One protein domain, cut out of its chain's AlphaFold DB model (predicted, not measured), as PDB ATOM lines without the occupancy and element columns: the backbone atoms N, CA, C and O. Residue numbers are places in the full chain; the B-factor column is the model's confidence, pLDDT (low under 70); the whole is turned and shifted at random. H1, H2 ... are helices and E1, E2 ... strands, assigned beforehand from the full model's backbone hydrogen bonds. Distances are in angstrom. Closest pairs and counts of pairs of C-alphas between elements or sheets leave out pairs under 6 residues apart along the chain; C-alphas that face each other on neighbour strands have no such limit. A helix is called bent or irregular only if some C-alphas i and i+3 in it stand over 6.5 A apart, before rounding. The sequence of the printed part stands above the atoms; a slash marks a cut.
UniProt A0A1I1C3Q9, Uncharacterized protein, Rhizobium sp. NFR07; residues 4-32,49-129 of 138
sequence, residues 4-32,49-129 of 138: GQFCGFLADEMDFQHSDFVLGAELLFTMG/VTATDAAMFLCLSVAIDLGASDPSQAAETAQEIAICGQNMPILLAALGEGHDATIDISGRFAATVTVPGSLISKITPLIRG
ATOM      1  N   GLY A   4      -6.657 -13.128 -25.213       81.44
ATOM      2  CA  GLY A   4      -6.624 -13.288 -26.674       81.44
ATOM      3  C   GLY A   4      -6.452 -11.970 -27.444       81.44
ATOM      4  O   GLY A   4      -5.730 -11.926 -28.433       81.44
ATOM      5  N   GLN A   5      -7.034 -10.866 -26.954       83.56
ATOM      6  CA  GLN A   5      -6.863  -9.540 -27.569       83.56
ATOM      7  C   GLN A   5      -5.420  -9.041 -27.458       83.56
ATOM      8  O   GLN A   5      -4.907  -8.414 -28.378       83.56
ATOM      9  N   PHE A   6      -4.767  -9.326 -26.330       85.44
ATOM     10  CA  PHE A   6      -3.365  -8.982 -26.122       85.44
ATOM     11  C   PHE A   6      -2.434  -9.811 -27.009       85.44
ATOM     12  O   PHE A   6      -1.487  -9.263 -27.562       85.44
ATOM     13  N   CYS A   7      -2.732 -11.103 -27.191       84.75
ATOM     14  CA  CYS A   7      -1.973 -11.971 -28.091       84.75
ATOM     15  C   CYS A   7      -2.040 -11.471 -29.538       84.75
ATOM     16  O   CYS A   7      -1.005 -11.356 -30.186       84.75
ATOM     17  N   GLY A   8      -3.240 -11.118 -30.019       85.00
ATOM     18  CA  GLY A   8      -3.417 -10.542 -31.355       85.00
ATOM     19  C   GLY A   8      -2.638  -9.237 -31.532       85.00
ATOM     20  O   GLY A   8      -1.864  -9.115 -32.473       85.00
ATOM     21  N   PHE A   9      -2.758  -8.319 -30.566       88.25
ATOM     22  CA  PHE A   9      -1.997  -7.067 -30.561       88.25
ATOM     23  C   PHE A   9      -0.477  -7.289 -30.619       88.25
ATOM     24  O   PHE A   9       0.216  -6.586 -31.347       88.25
ATOM     25  N   LEU A  10       0.056  -8.241 -29.847       86.19
ATOM     26  CA  LEU A  10       1.492  -8.519 -29.850       86.19
ATOM     27  C   LEU A  10       1.969  -9.145 -31.154       86.19
ATOM     28  O   LEU A  10       3.038  -8.778 -31.627       86.19
ATOM     29  N   ALA A  11       1.196 -10.066 -31.727       87.06
ATOM     30  CA  ALA A  11       1.518 -10.645 -33.023       87.06
ATOM     31  C   ALA A  11       1.574  -9.567 -34.120       87.06
ATOM     32  O   ALA A  11       2.520  -9.567 -34.900       87.06
ATOM     33  N   ASP A  12       0.631  -8.613 -34.116       87.56
ATOM     34  CA  ASP A  12       0.653  -7.447 -35.014       87.56
ATOM     35  C   ASP A  12       1.905  -6.585 -34.807       87.56
ATOM     36  O   ASP A  12       2.590  -6.216 -35.756       87.56
ATOM     37  N   GLU A  13       2.198  -6.232 -33.554       87.12
ATOM     38  CA  GLU A  13       3.286  -5.313 -33.219       87.12
ATOM     39  C   GLU A  13       4.675  -5.912 -33.497       87.12
ATOM     40  O   GLU A  13       5.616  -5.173 -33.782       87.12
ATOM     41  N   MET A  14       4.792  -7.238 -33.431       84.31
ATOM     42  CA  MET A  14       6.032  -7.979 -33.672       84.31
ATOM     43  C   MET A  14       6.154  -8.531 -35.099       84.31
ATOM     44  O   MET A  14       7.131  -9.213 -35.389       84.31
ATOM     45  N   ASP A  15       5.186  -8.240 -35.976       87.06
ATOM     46  CA  ASP A  15       5.131  -8.725 -37.365       87.06
ATOM     47  C   ASP A  15       5.215 -10.263 -37.480       87.06
ATOM     48  O   ASP A  15       5.860 -10.824 -38.368       87.06
ATOM     49  N   PHE A  16       4.565 -10.974 -36.553       84.38
ATOM     50  CA  PHE A  16       4.486 -12.433 -36.593       84.38
ATOM     51  C   PHE A  16       3.269 -12.915 -37.375       84.38
ATOM     52  O   PHE A  16       2.218 -12.274 -37.398       84.38
ATOM     53  N   GLN A  17       3.366 -14.124 -37.939       85.19
ATOM     54  CA  GLN A  17       2.175 -14.823 -38.413       85.19
ATOM     55  C   GLN A  17       1.234 -15.056 -37.230       85.19
ATOM     56  O   GLN A  17       1.561 -15.800 -36.302       85.19
ATOM     57  N   HIS A  18       0.062 -14.410 -37.264       81.44
ATOM     58  CA  HIS A  18      -0.896 -14.443 -36.158       81.44
ATOM     59  C   HIS A  18      -1.230 -15.855 -35.714       81.44
ATOM     60  O   HIS A  18      -1.280 -16.092 -34.515       81.44
ATOM     61  N   SER A  19      -1.437 -16.779 -36.655       83.88
ATOM     62  CA  SER A  19      -1.770 -18.175 -36.359       83.88
ATOM     63  C   SER A  19      -0.698 -18.849 -35.513       83.88
ATOM     64  O   SER A  19      -1.014 -19.445 -34.489       83.88
ATOM     65  N   ASP A  20       0.564 -18.715 -35.902       85.31
ATOM     66  CA  ASP A  20       1.663 -19.458 -35.295       85.31
ATOM     67  C   ASP A  20       2.008 -18.880 -33.927       85.31
ATOM     68  O   ASP A  20       2.209 -19.621 -32.964       85.31
ATOM     69  N   PHE A  21       1.977 -17.547 -33.813       87.62
ATOM     70  CA  PHE A  21       2.119 -16.873 -32.529       87.62
ATOM     71  C   PHE A  21       0.976 -17.237 -31.578       87.62
ATOM     72  O   PHE A  21       1.231 -17.540 -30.418       87.62
ATOM     73  N   VAL A  22      -0.275 -17.231 -32.050       87.44
ATOM     74  CA  VAL A  22      -1.463 -17.573 -31.248       87.44
ATOM     75  C   VAL A  22      -1.424 -19.023 -30.777       87.44
ATOM     76  O   VAL A  22      -1.719 -19.289 -29.615       87.44
ATOM     77  N   LEU A  23      -1.013 -19.950 -31.638       86.56
ATOM     78  CA  LEU A  23      -0.856 -21.352 -31.268       86.56
ATOM     79  C   LEU A  23       0.295 -21.540 -30.271       86.56
ATOM     80  O   LEU A  23       0.136 -22.241 -29.275       86.56
ATOM     81  N   GLY A  24       1.429 -20.866 -30.475       86.69
ATOM     82  CA  GLY A  24       2.557 -20.916 -29.540       86.69
ATOM     83  C   GLY A  24       2.196 -20.300 -28.188       86.69
ATOM     84  O   GLY A  24       2.523 -20.843 -27.136       86.69
ATOM     85  N   ALA A  25       1.447 -19.198 -28.213       88.00
ATOM     86  CA  ALA A  25       0.858 -18.554 -27.051       88.00
ATOM     87  C   ALA A  25      -0.060 -19.507 -26.296       88.00
ATOM     88  O   ALA A  25       0.031 -19.643 -25.083       88.00
ATOM     89  N   GLU A  26      -0.954 -20.187 -26.994       85.56
ATOM     90  CA  GLU A  26      -1.855 -21.125 -26.356       85.56
ATOM     91  C   GLU A  26      -1.089 -22.267 -25.695       85.56
ATOM     92  O   GLU A  26      -1.263 -22.481 -24.496       85.56
ATOM     93  N   LEU A  27      -0.182 -22.929 -26.417       85.31
ATOM     94  CA  LEU A  27       0.663 -24.008 -25.894       85.31
ATOM     95  C   LEU A  27       1.467 -23.570 -24.663       85.31
ATOM     96  O   LEU A  27       1.548 -24.296 -23.672       85.31
ATOM     97  N   LEU A  28       1.994 -22.343 -24.680       87.25
ATOM     98  CA  LEU A  28       2.761 -21.773 -23.574       87.25
ATOM     99  C   LEU A  28       1.953 -21.683 -22.271       87.25
ATOM    100  O   LEU A  28       2.516 -21.863 -21.191       87.25
ATOM    101  N   PHE A  29       0.647 -21.419 -22.367       78.69
ATOM    102  CA  PHE A  29      -0.230 -21.175 -21.219       78.69
ATOM    103  C   PHE A  29      -1.270 -22.285 -20.959       78.69
ATOM    104  O   PHE A  29      -1.972 -22.215 -19.949       78.69
ATOM    105  N   THR A  30      -1.354 -23.315 -21.811       70.50
ATOM    106  CA  THR A  30      -2.246 -24.487 -21.660       70.50
ATOM    107  C   THR A  30      -1.575 -25.713 -21.037       70.50
ATOM    108  O   THR A  30      -2.284 -26.623 -20.615       70.50
ATOM    109  N   MET A  31      -0.246 -25.727 -20.868       55.53
ATOM    110  CA  MET A  31       0.550 -26.821 -20.259       55.53
ATOM    111  C   MET A  31       0.253 -27.113 -18.758       55.53
ATOM    112  O   MET A  31       1.101 -27.621 -18.028       55.53
ATOM    113  N   GLY A  32      -0.950 -26.794 -18.269       46.88
ATOM    114  CA  GLY A  32      -1.453 -27.075 -16.922       46.88
ATOM    115  C   GLY A  32      -2.388 -28.287 -16.797       46.88
ATOM    116  O   GLY A  32      -2.780 -28.606 -15.676       46.88
ATOM    117  N   VAL A  49      -4.701 -10.034 -18.548       82.31
ATOM    118  CA  VAL A  49      -3.254 -10.187 -18.735       82.31
ATOM    119  C   VAL A  49      -2.503  -9.607 -17.540       82.31
ATOM    120  O   VAL A  49      -2.812  -8.509 -17.076       82.31
ATOM    121  N   THR A  50      -1.515 -10.345 -17.053       85.00
ATOM    122  CA  THR A  50      -0.606  -9.964 -15.968       85.00
ATOM    123  C   THR A  50       0.770  -9.571 -16.511       85.00
ATOM    124  O   THR A  50       1.094  -9.830 -17.669       85.00
ATOM    125  N   ALA A  51       1.612  -8.966 -15.668       85.00
ATOM    126  CA  ALA A  51       2.996  -8.652 -16.040       85.00
ATOM    127  C   ALA A  51       3.808  -9.914 -16.367       85.00
ATOM    128  O   ALA A  51       4.620  -9.899 -17.287       85.00
ATOM    129  N   THR A  52       3.534 -11.015 -15.665       87.00
ATOM    130  CA  THR A  52       4.148 -12.314 -15.943       87.00
ATOM    131  C   THR A  52       3.734 -12.843 -17.309       87.00
ATOM    132  O   THR A  52       4.594 -13.295 -18.053       87.00
ATOM    133  N   ASP A  53       2.453 -12.733 -17.679       87.44
ATOM    134  CA  ASP A  53       2.002 -13.178 -19.003       87.44
ATOM    135  C   ASP A  53       2.713 -12.405 -20.113       87.44
ATOM    136  O   ASP A  53       3.221 -12.991 -21.061       87.44
ATOM    137  N   ALA A  54       2.798 -11.082 -19.973       88.00
ATOM    138  CA  ALA A  54       3.473 -10.247 -20.952       88.00
ATOM    139  C   ALA A  54       4.972 -10.545 -21.058       88.00
ATOM    140  O   ALA A  54       5.500 -10.606 -22.161       88.00
ATOM    141  N   ALA A  55       5.653 -10.772 -19.935       89.94
ATOM    142  CA  ALA A  55       7.055 -11.169 -19.955       89.94
ATOM    143  C   ALA A  55       7.258 -12.539 -20.623       89.94
ATOM    144  O   ALA A  55       8.162 -12.688 -21.439       89.94
ATOM    145  N   MET A  56       6.379 -13.508 -20.358       91.12
ATOM    146  CA  MET A  56       6.386 -14.800 -21.053       91.12
ATOM    147  C   MET A  56       6.147 -14.645 -22.560       91.12
ATOM    148  O   MET A  56       6.791 -15.324 -23.355       91.12
ATOM    149  N   PHE A  57       5.281 -13.717 -22.974       91.50
ATOM    150  CA  PHE A  57       5.082 -13.401 -24.387       91.50
ATOM    151  C   PHE A  57       6.289 -12.739 -25.046       91.50
ATOM    152  O   PHE A  57       6.570 -13.015 -26.212       91.50
ATOM    153  N   LEU A  58       7.037 -11.918 -24.312       91.19
ATOM    154  CA  LEU A  58       8.321 -11.410 -24.786       91.19
ATOM    155  C   LEU A  58       9.318 -12.564 -24.980       91.19
ATOM    156  O   LEU A  58       9.962 -12.632 -26.022       91.19
ATOM    157  N   CYS A  59       9.376 -13.534 -24.063       91.75
ATOM    158  CA  CYS A  59      10.181 -14.743 -24.267       91.75
ATOM    159  C   CYS A  59       9.734 -15.545 -25.503       91.75
ATOM    160  O   CYS A  59      10.584 -16.032 -26.243       91.75
ATOM    161  N   LEU A  60       8.423 -15.643 -25.760       92.12
ATOM    162  CA  LEU A  60       7.883 -16.289 -26.964       92.12
ATOM    163  C   LEU A  60       8.289 -15.559 -28.241       92.12
ATOM    164  O   LEU A  60       8.694 -16.197 -29.207       92.12
ATOM    165  N   SER A  61       8.240 -14.231 -28.236       89.50
ATOM    166  CA  SER A  61       8.676 -13.448 -29.389       89.50
ATOM    167  C   SER A  61      10.154 -13.673 -29.715       89.50
ATOM    168  O   SER A  61      10.505 -13.869 -30.874       89.50
ATOM    169  N   VAL A  62      11.007 -13.749 -28.689       89.50
ATOM    170  CA  VAL A  62      12.429 -14.055 -28.870       89.50
ATOM    171  C   VAL A  62      12.623 -15.489 -29.357       89.50
ATOM    172  O   VAL A  62      13.438 -15.723 -30.240       89.50
ATOM    173  N   ALA A  63      11.862 -16.454 -28.840       89.75
ATOM    174  CA  ALA A  63      11.910 -17.833 -29.322       89.75
ATOM    175  C   ALA A  63      11.600 -17.953 -30.825       89.75
ATOM    176  O   ALA A  63      12.277 -18.701 -31.530       89.75
ATOM    177  N   ILE A  64      10.599 -17.214 -31.310       88.88
ATOM    178  CA  ILE A  64      10.227 -17.188 -32.730       88.88
ATOM    179  C   ILE A  64      11.322 -16.511 -33.564       88.88
ATOM    180  O   ILE A  64      11.723 -17.058 -34.588       88.88
ATOM    181  N   ASP A  65      11.863 -15.379 -33.103       86.19
ATOM    182  CA  ASP A  65      12.949 -14.655 -33.786       86.19
ATOM    183  C   ASP A  65      14.245 -15.485 -33.890       86.19
ATOM    184  O   ASP A  65      14.972 -15.422 -34.880       86.19
ATOM    185  N   LEU A  66      14.497 -16.361 -32.911       84.81
ATOM    186  CA  LEU A  66      15.594 -17.335 -32.942       84.81
ATOM    187  C   LEU A  66      15.375 -18.490 -33.938       84.81
ATOM    188  O   LEU A  66      16.241 -19.359 -34.066       84.81
ATOM    189  N   GLY A  67      14.250 -18.504 -34.656       82.81
ATOM    190  CA  GLY A  67      13.968 -19.458 -35.723       82.81
ATOM    191  C   GLY A  67      13.294 -20.745 -35.257       82.81
ATOM    192  O   GLY A  67      13.488 -21.781 -35.894       82.81
ATOM    193  N   ALA A  68      12.520 -20.713 -34.166       82.31
ATOM    194  CA  ALA A  68      11.649 -21.836 -33.820       82.31
ATOM    195  C   ALA A  68      10.707 -22.145 -34.999       82.31
ATOM    196  O   ALA A  68       9.946 -21.284 -35.439       82.31
ATOM    197  N   SER A  69      10.798 -23.363 -35.539       74.75
ATOM    198  CA  SER A  69      10.172 -23.743 -36.812       74.75
ATOM    199  C   SER A  69       8.691 -24.085 -36.699       74.75
ATOM    200  O   SER A  69       8.006 -24.165 -37.717       74.75
ATOM    201  N   ASP A  70       8.206 -24.311 -35.479       87.94
ATOM    202  CA  ASP A  70       6.810 -24.615 -35.201       87.94
ATOM    203  C   ASP A  70       6.356 -24.043 -33.840       87.94
ATOM    204  O   ASP A  70       7.190 -23.747 -32.972       87.94
ATOM    205  N   PRO A  71       5.033 -23.877 -33.633       87.94
ATOM    206  CA  PRO A  71       4.483 -23.281 -32.416       87.94
ATOM    207  C   PRO A  71       4.849 -24.007 -31.114       87.94
ATOM    208  O   PRO A  71       5.031 -23.354 -30.084       87.94
ATOM    209  N   SER A  72       4.981 -25.337 -31.142       88.75
ATOM    210  CA  SER A  72       5.340 -26.134 -29.962       88.75
ATOM    211  C   SER A  72       6.781 -25.871 -29.552       88.75
ATOM    212  O   SER A  72       7.052 -25.568 -28.390       88.75
ATOM    213  N   GLN A  73       7.697 -25.890 -30.522       89.25
ATOM    214  CA  GLN A  73       9.088 -25.539 -30.291       89.25
ATOM    215  C   GLN A  73       9.214 -24.097 -29.788       89.25
ATOM    216  O   GLN A  73       9.998 -23.836 -28.873       89.25
ATOM    217  N   ALA A  74       8.444 -23.158 -30.343       90.12
ATOM    218  CA  ALA A  74       8.443 -21.770 -29.890       90.12
ATOM    219  C   ALA A  74       8.005 -21.658 -28.419       90.12
ATOM    220  O   ALA A  74       8.692 -21.009 -27.628       90.12
ATOM    221  N   ALA A  75       6.925 -22.342 -28.029       90.25
ATOM    222  CA  ALA A  75       6.434 -22.367 -26.653       90.25
ATOM    223  C   ALA A  75       7.458 -22.972 -25.675       90.25
ATOM    224  O   ALA A  75       7.758 -22.367 -24.646       90.25
ATOM    225  N   GLU A  76       8.050 -24.121 -26.003       89.81
ATOM    226  CA  GLU A  76       9.087 -24.752 -25.174       89.81
ATOM    227  C   GLU A  76      10.322 -23.853 -25.027       89.81
ATOM    228  O   GLU A  76      10.835 -23.641 -23.928       89.81
ATOM    229  N   THR A  77      10.775 -23.261 -26.135       89.75
ATOM    230  CA  THR A  77      11.917 -22.338 -26.137       89.75
ATOM    231  C   THR A  77      11.636 -21.108 -25.278       89.75
ATOM    232  O   THR A  77      12.503 -20.680 -24.519       89.75
ATOM    233  N   ALA A  78      10.420 -20.562 -25.349       91.00
ATOM    234  CA  ALA A  78       9.993 -19.432 -24.533       91.00
ATOM    235  C   ALA A  78      10.052 -19.752 -23.031       91.00
ATOM    236  O   ALA A  78      10.524 -18.925 -22.247       91.00
ATOM    237  N   GLN A  79       9.604 -20.949 -22.631       90.00
ATOM    238  CA  GLN A  79       9.682 -21.403 -21.238       90.00
ATOM    239  C   GLN A  79      11.130 -21.497 -20.765       90.00
ATOM    240  O   GLN A  79      11.457 -21.007 -19.685       90.00
ATOM    241  N   GLU A  80      12.013 -22.069 -21.577       88.81
ATOM    242  CA  GLU A  80      13.424 -22.174 -21.212       88.81
ATOM    243  C   GLU A  80      14.110 -20.813 -21.109       88.81
ATOM    244  O   GLU A  80      14.838 -20.570 -20.145       88.81
ATOM    245  N   ILE A  81      13.830 -19.893 -22.039       90.31
ATOM    246  CA  ILE A  81      14.310 -18.508 -21.965       90.31
ATOM    247  C   ILE A  81      13.824 -17.847 -20.671       90.31
ATOM    248  O   ILE A  81      14.612 -17.192 -19.989       90.31
ATOM    249  N   ALA A  82      12.559 -18.034 -20.293       89.50
ATOM    250  CA  ALA A  82      12.005 -17.450 -19.076       89.50
ATOM    251  C   ALA A  82      12.665 -17.997 -17.796       89.50
ATOM    252  O   ALA A  82      12.927 -17.242 -16.858       89.50
ATOM    253  N   ILE A  83      12.952 -19.301 -17.754       86.06
ATOM    254  CA  ILE A  83      13.550 -19.977 -16.590       86.06
ATOM    255  C   ILE A  83      15.064 -19.715 -16.499       86.06
ATOM    256  O   ILE A  83      15.665 -19.880 -15.434       86.06
ATOM    257  N   CYS A  84      15.700 -19.279 -17.587       81.38
ATOM    258  CA  CYS A  84      17.134 -19.035 -17.617       81.38
ATOM    259  C   CYS A  84      17.543 -17.823 -16.757       81.38
ATOM    260  O   CYS A  84      17.117 -16.685 -16.974       81.38
ATOM    261  N   GLY A  85      18.428 -18.076 -15.786       79.62
ATOM    262  CA  GLY A  85      19.146 -17.044 -15.042       79.62
ATOM    263  C   GLY A  85      18.238 -16.039 -14.327       79.62
ATOM    264  O   GLY A  85      17.564 -16.371 -13.354       79.62
ATOM    265  N   GLN A  86      18.292 -14.781 -14.771       81.25
ATOM    266  CA  GLN A  86      17.569 -13.636 -14.195       81.25
ATOM    267  C   GLN A  86      16.574 -13.011 -15.189       81.25
ATOM    268  O   GLN A  86      16.076 -11.912 -14.946       81.25
ATOM    269  N   ASN A  87      16.261 -13.691 -16.299       89.44
ATOM    270  CA  ASN A  87      15.469 -13.111 -17.387       89.44
ATOM    271  C   ASN A  87      14.087 -12.664 -16.931       89.44
ATOM    272  O   ASN A  87      13.677 -11.538 -17.209       89.44
ATOM    273  N   MET A  88      13.386 -13.510 -16.176       88.94
ATOM    274  CA  MET A  88      12.059 -13.158 -15.693       88.94
ATOM    275  C   MET A  88      12.050 -11.935 -14.757       88.94
ATOM    276  O   MET A  88      11.298 -10.993 -15.020       88.94
ATOM    277  N   PRO A  89      12.882 -11.878 -13.700       88.88
ATOM    278  CA  PRO A  89      13.036 -10.667 -12.897       88.88
ATOM    279  C   PRO A  89      13.372  -9.407 -13.714       88.88
ATOM    280  O   PRO A  89      12.772  -8.358 -13.473       88.88
ATOM    281  N   ILE A  90      14.272  -9.507 -14.699       89.56
ATOM    282  CA  ILE A  90      14.662  -8.386 -15.574       89.56
ATOM    283  C   ILE A  90      13.470  -7.898 -16.404       89.56
ATOM    284  O   ILE A  90      13.184  -6.702 -16.428       89.56
ATOM    285  N   LEU A  91      12.743  -8.812 -17.047       88.81
ATOM    286  CA  LEU A  91      11.585  -8.476 -17.877       88.81
ATOM    287  C   LEU A  91      10.457  -7.847 -17.056       88.81
ATOM    288  O   LEU A  91       9.838  -6.884 -17.500       88.81
ATOM    289  N   LEU A  92      10.203  -8.344 -15.841       89.06
ATOM    290  CA  LEU A  92       9.195  -7.764 -14.949       89.06
ATOM    291  C   LEU A  92       9.566  -6.344 -14.507       89.06
ATOM    292  O   LEU A  92       8.695  -5.472 -14.484       89.06
ATOM    293  N   ALA A  93      10.839  -6.101 -14.181       87.31
ATOM    294  CA  ALA A  93      11.324  -4.763 -13.852       87.31
ATOM    295  C   ALA A  93      11.195  -3.819 -15.057       87.31
ATOM    296  O   ALA A  93      10.615  -2.740 -14.939       87.31
ATOM    297  N   ALA A  94      11.625  -4.266 -16.238       85.81
ATOM    298  CA  ALA A  94      11.543  -3.494 -17.471       85.81
ATOM    299  C   ALA A  94      10.094  -3.151 -17.854       85.81
ATOM    300  O   ALA A  94       9.798  -1.996 -18.151       85.81
ATOM    301  N   LEU A  95       9.154  -4.096 -17.741       84.38
ATOM    302  CA  LEU A  95       7.715  -3.845 -17.912       84.38
ATOM    303  C   LEU A  95       7.159  -2.864 -16.871       84.38
ATOM    304  O   LEU A  95       6.211  -2.125 -17.156       84.38
ATOM    305  N   GLY A  96       7.738  -2.846 -15.669       78.75
ATOM    306  CA  GLY A  96       7.429  -1.883 -14.619       78.75
ATOM    307  C   GLY A  96       7.931  -0.468 -14.923       78.75
ATOM    308  O   GLY A  96       7.279   0.511 -14.557       78.75
ATOM    309  N   GLU A  97       9.054  -0.328 -15.607       80.19
ATOM    310  CA  GLU A  97       9.697   0.974 -15.799       80.19
ATOM    311  C   GLU A  97       9.553   1.529 -17.222       80.19
ATOM    312  O   GLU A  97       9.689   2.733 -17.418       80.19
ATOM    313  N   GLY A  98       9.193   0.690 -18.198       76.88
ATOM    314  CA  GLY A  98       9.060   1.070 -19.605       76.88
ATOM    315  C   GLY A  98      10.392   1.159 -20.357       76.88
ATOM    316  O   GLY A  98      10.470   1.886 -21.344       76.88
ATOM    317  N   HIS A  99      11.433   0.466 -19.890       81.62
ATOM    318  CA  HIS A  99      12.786   0.507 -20.459       81.62
ATOM    319  C   HIS A  99      13.125  -0.767 -21.236       81.62
ATOM    320  O   HIS A  99      12.443  -1.778 -21.092       81.62
ATOM    321  N   ASP A 100      14.194  -0.716 -22.031       84.75
ATOM    322  CA  ASP A 100      14.771  -1.877 -22.712       84.75
ATOM    323  C   ASP A 100      15.101  -2.999 -21.714       84.75
ATOM    324  O   ASP A 100      15.557  -2.748 -20.595       84.75
ATOM    325  N   ALA A 101      14.935  -4.247 -22.145       87.19
ATOM    326  CA  ALA A 101      15.345  -5.415 -21.373       87.19
ATOM    327  C   ALA A 101      16.374  -6.214 -22.162       87.19
ATOM    328  O   ALA A 101      16.126  -6.585 -23.303       87.19
ATOM    329  N   THR A 102      17.521  -6.519 -21.559       88.75
ATOM    330  CA  THR A 102      18.470  -7.472 -22.146       88.75
ATOM    331  C   THR A 102      18.313  -8.804 -21.439       88.75
ATOM    332  O   THR A 102      18.516  -8.883 -20.228       88.75
ATOM    333  N   ILE A 103      17.926  -9.828 -22.192       88.00
ATOM    334  CA  ILE A 103      17.770 -11.188 -21.694       88.00
ATOM    335  C   ILE A 103      18.952 -12.048 -22.131       88.00
ATOM    336  O   ILE A 103      19.462 -11.938 -23.249       88.00
ATOM    337  N   ASP A 104      19.398 -12.894 -21.217       86.56
ATOM    338  CA  ASP A 104      20.486 -13.834 -21.419       86.56
ATOM    339  C   ASP A 104      19.920 -15.173 -21.898       86.56
ATOM    340  O   ASP A 104      19.176 -15.835 -21.178       86.56
ATOM    341  N   ILE A 105      20.263 -15.582 -23.119       83.62
ATOM    342  CA  ILE A 105      19.821 -16.861 -23.690       83.62
ATOM    343  C   ILE A 105      20.954 -17.894 -23.759       83.62
ATOM    344  O   ILE A 105      20.789 -18.935 -24.398       83.62
ATOM    345  N   SER A 106      22.070 -17.646 -23.051       74.00
ATOM    346  CA  SER A 106      23.280 -18.489 -22.991       74.00
ATOM    347  C   SER A 106      23.030 -19.960 -22.654       74.00
ATOM    348  O   SER A 106      23.823 -20.815 -23.048       74.00
ATOM    349  N   GLY A 107      21.912 -20.277 -21.991       65.81
ATOM    350  CA  GLY A 107      21.489 -21.651 -21.714       65.81
ATOM    351  C   GLY A 107      21.144 -22.485 -22.958       65.81
ATOM    352  O   GLY A 107      21.321 -23.700 -22.926       65.81
ATOM    353  N   ARG A 108      20.696 -21.856 -24.056       61.72
ATOM    354  CA  ARG A 108      20.373 -22.525 -25.336       61.72
ATOM    355  C   ARG A 108      21.212 -22.035 -26.518       61.72
ATOM    356  O   ARG A 108      21.488 -22.811 -27.427       61.72
ATOM    357  N   PHE A 109      21.618 -20.768 -26.518       62.62
ATOM    358  CA  PHE A 109      22.338 -20.118 -27.614       62.62
ATOM    359  C   PHE A 109      23.415 -19.199 -27.048       62.62
ATOM    360  O   PHE A 109      23.174 -18.527 -26.061       62.62
ATOM    361  N   ALA A 110      24.586 -19.083 -27.674       56.31
ATOM    362  CA  ALA A 110      25.640 -18.181 -27.197       56.31
ATOM    363  C   ALA A 110      25.340 -16.698 -27.524       56.31
ATOM    364  O   ALA A 110      26.021 -16.107 -28.361       56.31
ATOM    365  N   ALA A 111      24.309 -16.100 -26.915       76.44
ATOM    366  CA  ALA A 111      23.914 -14.718 -27.183       76.44
ATOM    367  C   ALA A 111      23.106 -14.072 -26.042       76.44
ATOM    368  O   ALA A 111      22.533 -14.739 -25.184       76.44
ATOM    369  N   THR A 112      23.047 -12.743 -26.076       83.25
ATOM    370  CA  THR A 112      22.054 -11.927 -25.368       83.25
ATOM    371  C   THR A 112      21.111 -11.317 -26.392       83.25
ATOM    372  O   THR A 112      21.567 -10.911 -27.463       83.25
ATOM    373  N   VAL A 113      19.833 -11.189 -26.053       85.94
ATOM    374  CA  VAL A 113      18.834 -10.531 -26.903       85.94
ATOM    375  C   VAL A 113      18.296  -9.310 -26.176       85.94
ATOM    376  O   VAL A 113      17.989  -9.373 -24.987       85.94
ATOM    377  N   THR A 114      18.185  -8.189 -26.882       87.31
ATOM    378  CA  THR A 114      17.598  -6.965 -26.334       87.31
ATOM    379  C   THR A 114      16.165  -6.829 -26.823       87.31
ATOM    380  O   THR A 114      15.920  -6.666 -28.015       87.31
ATOM    381  N   VAL A 115      15.220  -6.863 -25.888       84.56
ATOM    382  CA  VAL A 115      13.835  -6.466 -26.121       84.56
ATOM    383  C   VAL A 115      13.781  -4.934 -26.125       84.56
ATOM    384  O   VAL A 115      14.134  -4.315 -25.113       84.56
ATOM    385  N   PRO A 116      13.349  -4.303 -27.229       83.19
ATOM    386  CA  PRO A 116      13.377  -2.854 -27.353       83.19
ATOM    387  C   PRO A 116      12.341  -2.196 -26.434       83.19
ATOM    388  O   PRO A 116      11.190  -2.625 -26.338       83.19
ATOM    389  N   GLY A 117      12.712  -1.086 -25.800       81.69
ATOM    390  CA  GLY A 117      11.842  -0.323 -24.905       81.69
ATOM    391  C   GLY A 117      10.641   0.298 -25.614       81.69
ATOM    392  O   GLY A 117       9.614   0.552 -24.989       81.69
ATOM    393  N   SER A 118      10.702   0.483 -26.938       85.19
ATOM    394  CA  SER A 118       9.541   0.876 -27.748       85.19
ATOM    395  C   SER A 118       8.410  -0.154 -27.674       85.19
ATOM    396  O   SER A 118       7.250   0.226 -27.548       85.19
ATOM    397  N   LEU A 119       8.734  -1.448 -27.683       83.31
ATOM    398  CA  LEU A 119       7.763  -2.522 -27.506       83.31
ATOM    399  C   LEU A 119       7.265  -2.572 -26.055       83.31
ATOM    400  O   LEU A 119       6.061  -2.605 -25.804       83.31
ATOM    401  N   ILE A 120       8.182  -2.506 -25.087       83.88
ATOM    402  CA  ILE A 120       7.847  -2.561 -23.655       83.88
ATOM    403  C   ILE A 120       6.929  -1.395 -23.268       83.88
ATOM    404  O   ILE A 120       5.892  -1.613 -22.647       83.88
ATOM    405  N   SER A 121       7.228  -0.175 -23.710       84.56
ATOM    406  CA  SER A 121       6.399   1.011 -23.461       84.56
ATOM    407  C   SER A 121       4.997   0.926 -24.074       84.56
ATOM    408  O   SER A 121       4.056   1.475 -23.495       84.56
ATOM    409  N   LYS A 122       4.817   0.205 -25.190       84.19
ATOM    410  CA  LYS A 122       3.493  -0.091 -25.763       84.19
ATOM    411  C   LYS A 122       2.720  -1.114 -24.931       84.19
ATOM    412  O   LYS A 122       1.513  -0.969 -24.767       84.19
ATOM    413  N   ILE A 123       3.409  -2.106 -24.369       84.81
ATOM    414  CA  ILE A 123       2.834  -3.198 -23.573       84.81
ATOM    415  C   ILE A 123       2.468  -2.757 -22.142       84.81
ATOM    416  O   ILE A 123       1.388  -3.089 -21.644       84.81
ATOM    417  N   THR A 124       3.342  -2.001 -21.468       80.94
ATOM    418  CA  THR A 124       3.196  -1.564 -20.067       80.94
ATOM    419  C   THR A 124       1.808  -0.990 -19.721       80.94
ATOM    420  O   THR A 124       1.223  -1.428 -18.721       80.94
ATOM    421  N   PRO A 125       1.222  -0.045 -20.488       76.19
ATOM    422  CA  PRO A 125      -0.102   0.492 -20.172       76.19
ATOM    423  C   PRO A 125      -1.225  -0.549 -20.310       76.19
ATOM    424  O   PRO A 125      -2.216  -0.454 -19.582       76.19
ATOM    425  N   LEU A 126      -1.071  -1.559 -21.178       75.75
ATOM    426  CA  LEU A 126      -2.099  -2.579 -21.434       75.75
ATOM    427  C   LEU A 126      -2.272  -3.529 -20.241       75.75
ATOM    428  O   LEU A 126      -3.383  -3.980 -19.952       75.75
ATOM    429  N   ILE A 127      -1.174  -3.796 -19.529       74.19
ATOM    430  CA  ILE A 127      -1.123  -4.683 -18.358       74.19
ATOM    431  C   ILE A 127      -1.614  -3.969 -17.096       74.19
ATOM    432  O   ILE A 127      -2.284  -4.564 -16.255       74.19
ATOM    433  N   ARG A 128      -1.310  -2.674 -16.948       66.38
ATOM    434  CA  ARG A 128      -1.646  -1.881 -15.750       66.38
ATOM    435  C   ARG A 128      -3.132  -1.526 -15.617       66.38
ATOM    436  O   ARG A 128      -3.501  -0.809 -14.692       66.38
ATOM    437  N   GLY A 129      -3.983  -1.990 -16.532       56.41
ATOM    438  CA  GLY A 129      -5.380  -1.561 -16.606       56.41
ATOM    439  C   GLY A 129      -5.535  -0.125 -17.116       56.41
ATOM    440  O   GLY A 129      -6.568   0.496 -16.875       56.41
TER     441      GLY A 129
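This is residues 4 to 32 and 49 to 129 of the 138 residues of an uncharacterized protein of Rhizobium sp. NFR07 (UniProt A0A1I1C3Q9). One helix, H3, runs through the middle of a rounded body, with the other five helices set round it and a small two-stranded hairpin, E1 and E2, on the side away from H1 and H2. The helices mostly cross one another instead of running side by side, and the hairpin packs mainly on H5 through E1. The printed part has 110 residues, with six named helices and two named strands in the order H1 H2 H3 H4 H5 E1 E2 H6; the sheet E1 - E2 is antiparallel and the class is mostly helix. The whole is compact, with a radius of gyration of the C-alphas of 12.6 A and spans of 32 by 32 by 27 A.

H1 takes residues 4 to 13, 14.3 A long, beginning at C-alpha 4 at (-6.624, -13.288, -26.674). H2 follows at residues 18 to 30, 17.7 A. After the cut, H3, residues 51 to 65, is the longest helix, 21.2 A, from C-alpha 51 at (2.996, -8.652, -16.040). H4 is residues 71 to 83, 18.5 A, and H5 residues 87 to 97, 15.3 A. E1, residues 101 to 104, and E2, residues 112 to 115, are each 9.9 A long. H6, residues 117 to 127, is 15.2 A and ends at C-alpha 127 at (-1.123, -4.683, -18.358); it is irregular, but only just, with C-alphas 122 and 125 6.7 A apart.

H3 is the hub, touching four helices. H3 and H4 touch at a steep tilt of 58 degrees, opposite ways, the closest C-alphas being those of Leu 60 and Ala 78, 4.5 A. With residues 51 to 56 alone H3 touches H5, closest at the C-alphas of Ala 55 and Leu 91, 5.7 A. H3 only just touches H2 and H6, with 3 pairs of C-alphas within 8 A each. H1, H3 and H6 form a bundle, a group of helices set beside each other; H1 and H3 are near each other. H1 touches H2, closest at the C-alphas of Ala 11 and His 18, 5.5 A. H2 and H4 touch at the C-alphas of Gly 24 and Pro 71, 4.2 A. H5 and H6 touch, about perpendicular at 79 degrees, closest at the C-alphas of Leu 95 and Thr 124, 5.5 A. In the hairpin E1 and E2, N 103 and O 113 are 2.8 A apart and N 115 and O 101 2.8 A, within hydrogen-bond range. The closest C-alphas of H5 and E1 are those of Asn 87 and Ile 103, 5.2 A. Every O i to N i+4 pair is within hydrogen-bond range in H1, H2, H3, H4 and H5, and 5 of 7 in H6.

The C-alphas of Ala 110 and Gly 129 are the two farthest apart, 36.8 A. Residues 33 to 48 are not printed, and C-alphas 32 and 49 are 17.1 A apart across the cut. Of the links that are printed whole, E1 to E2 is short and the others are tight. The mean pLDDT of the printed part is 83.5; residues 31 to 32, 107 to 110 and 128 to 129 are under 70.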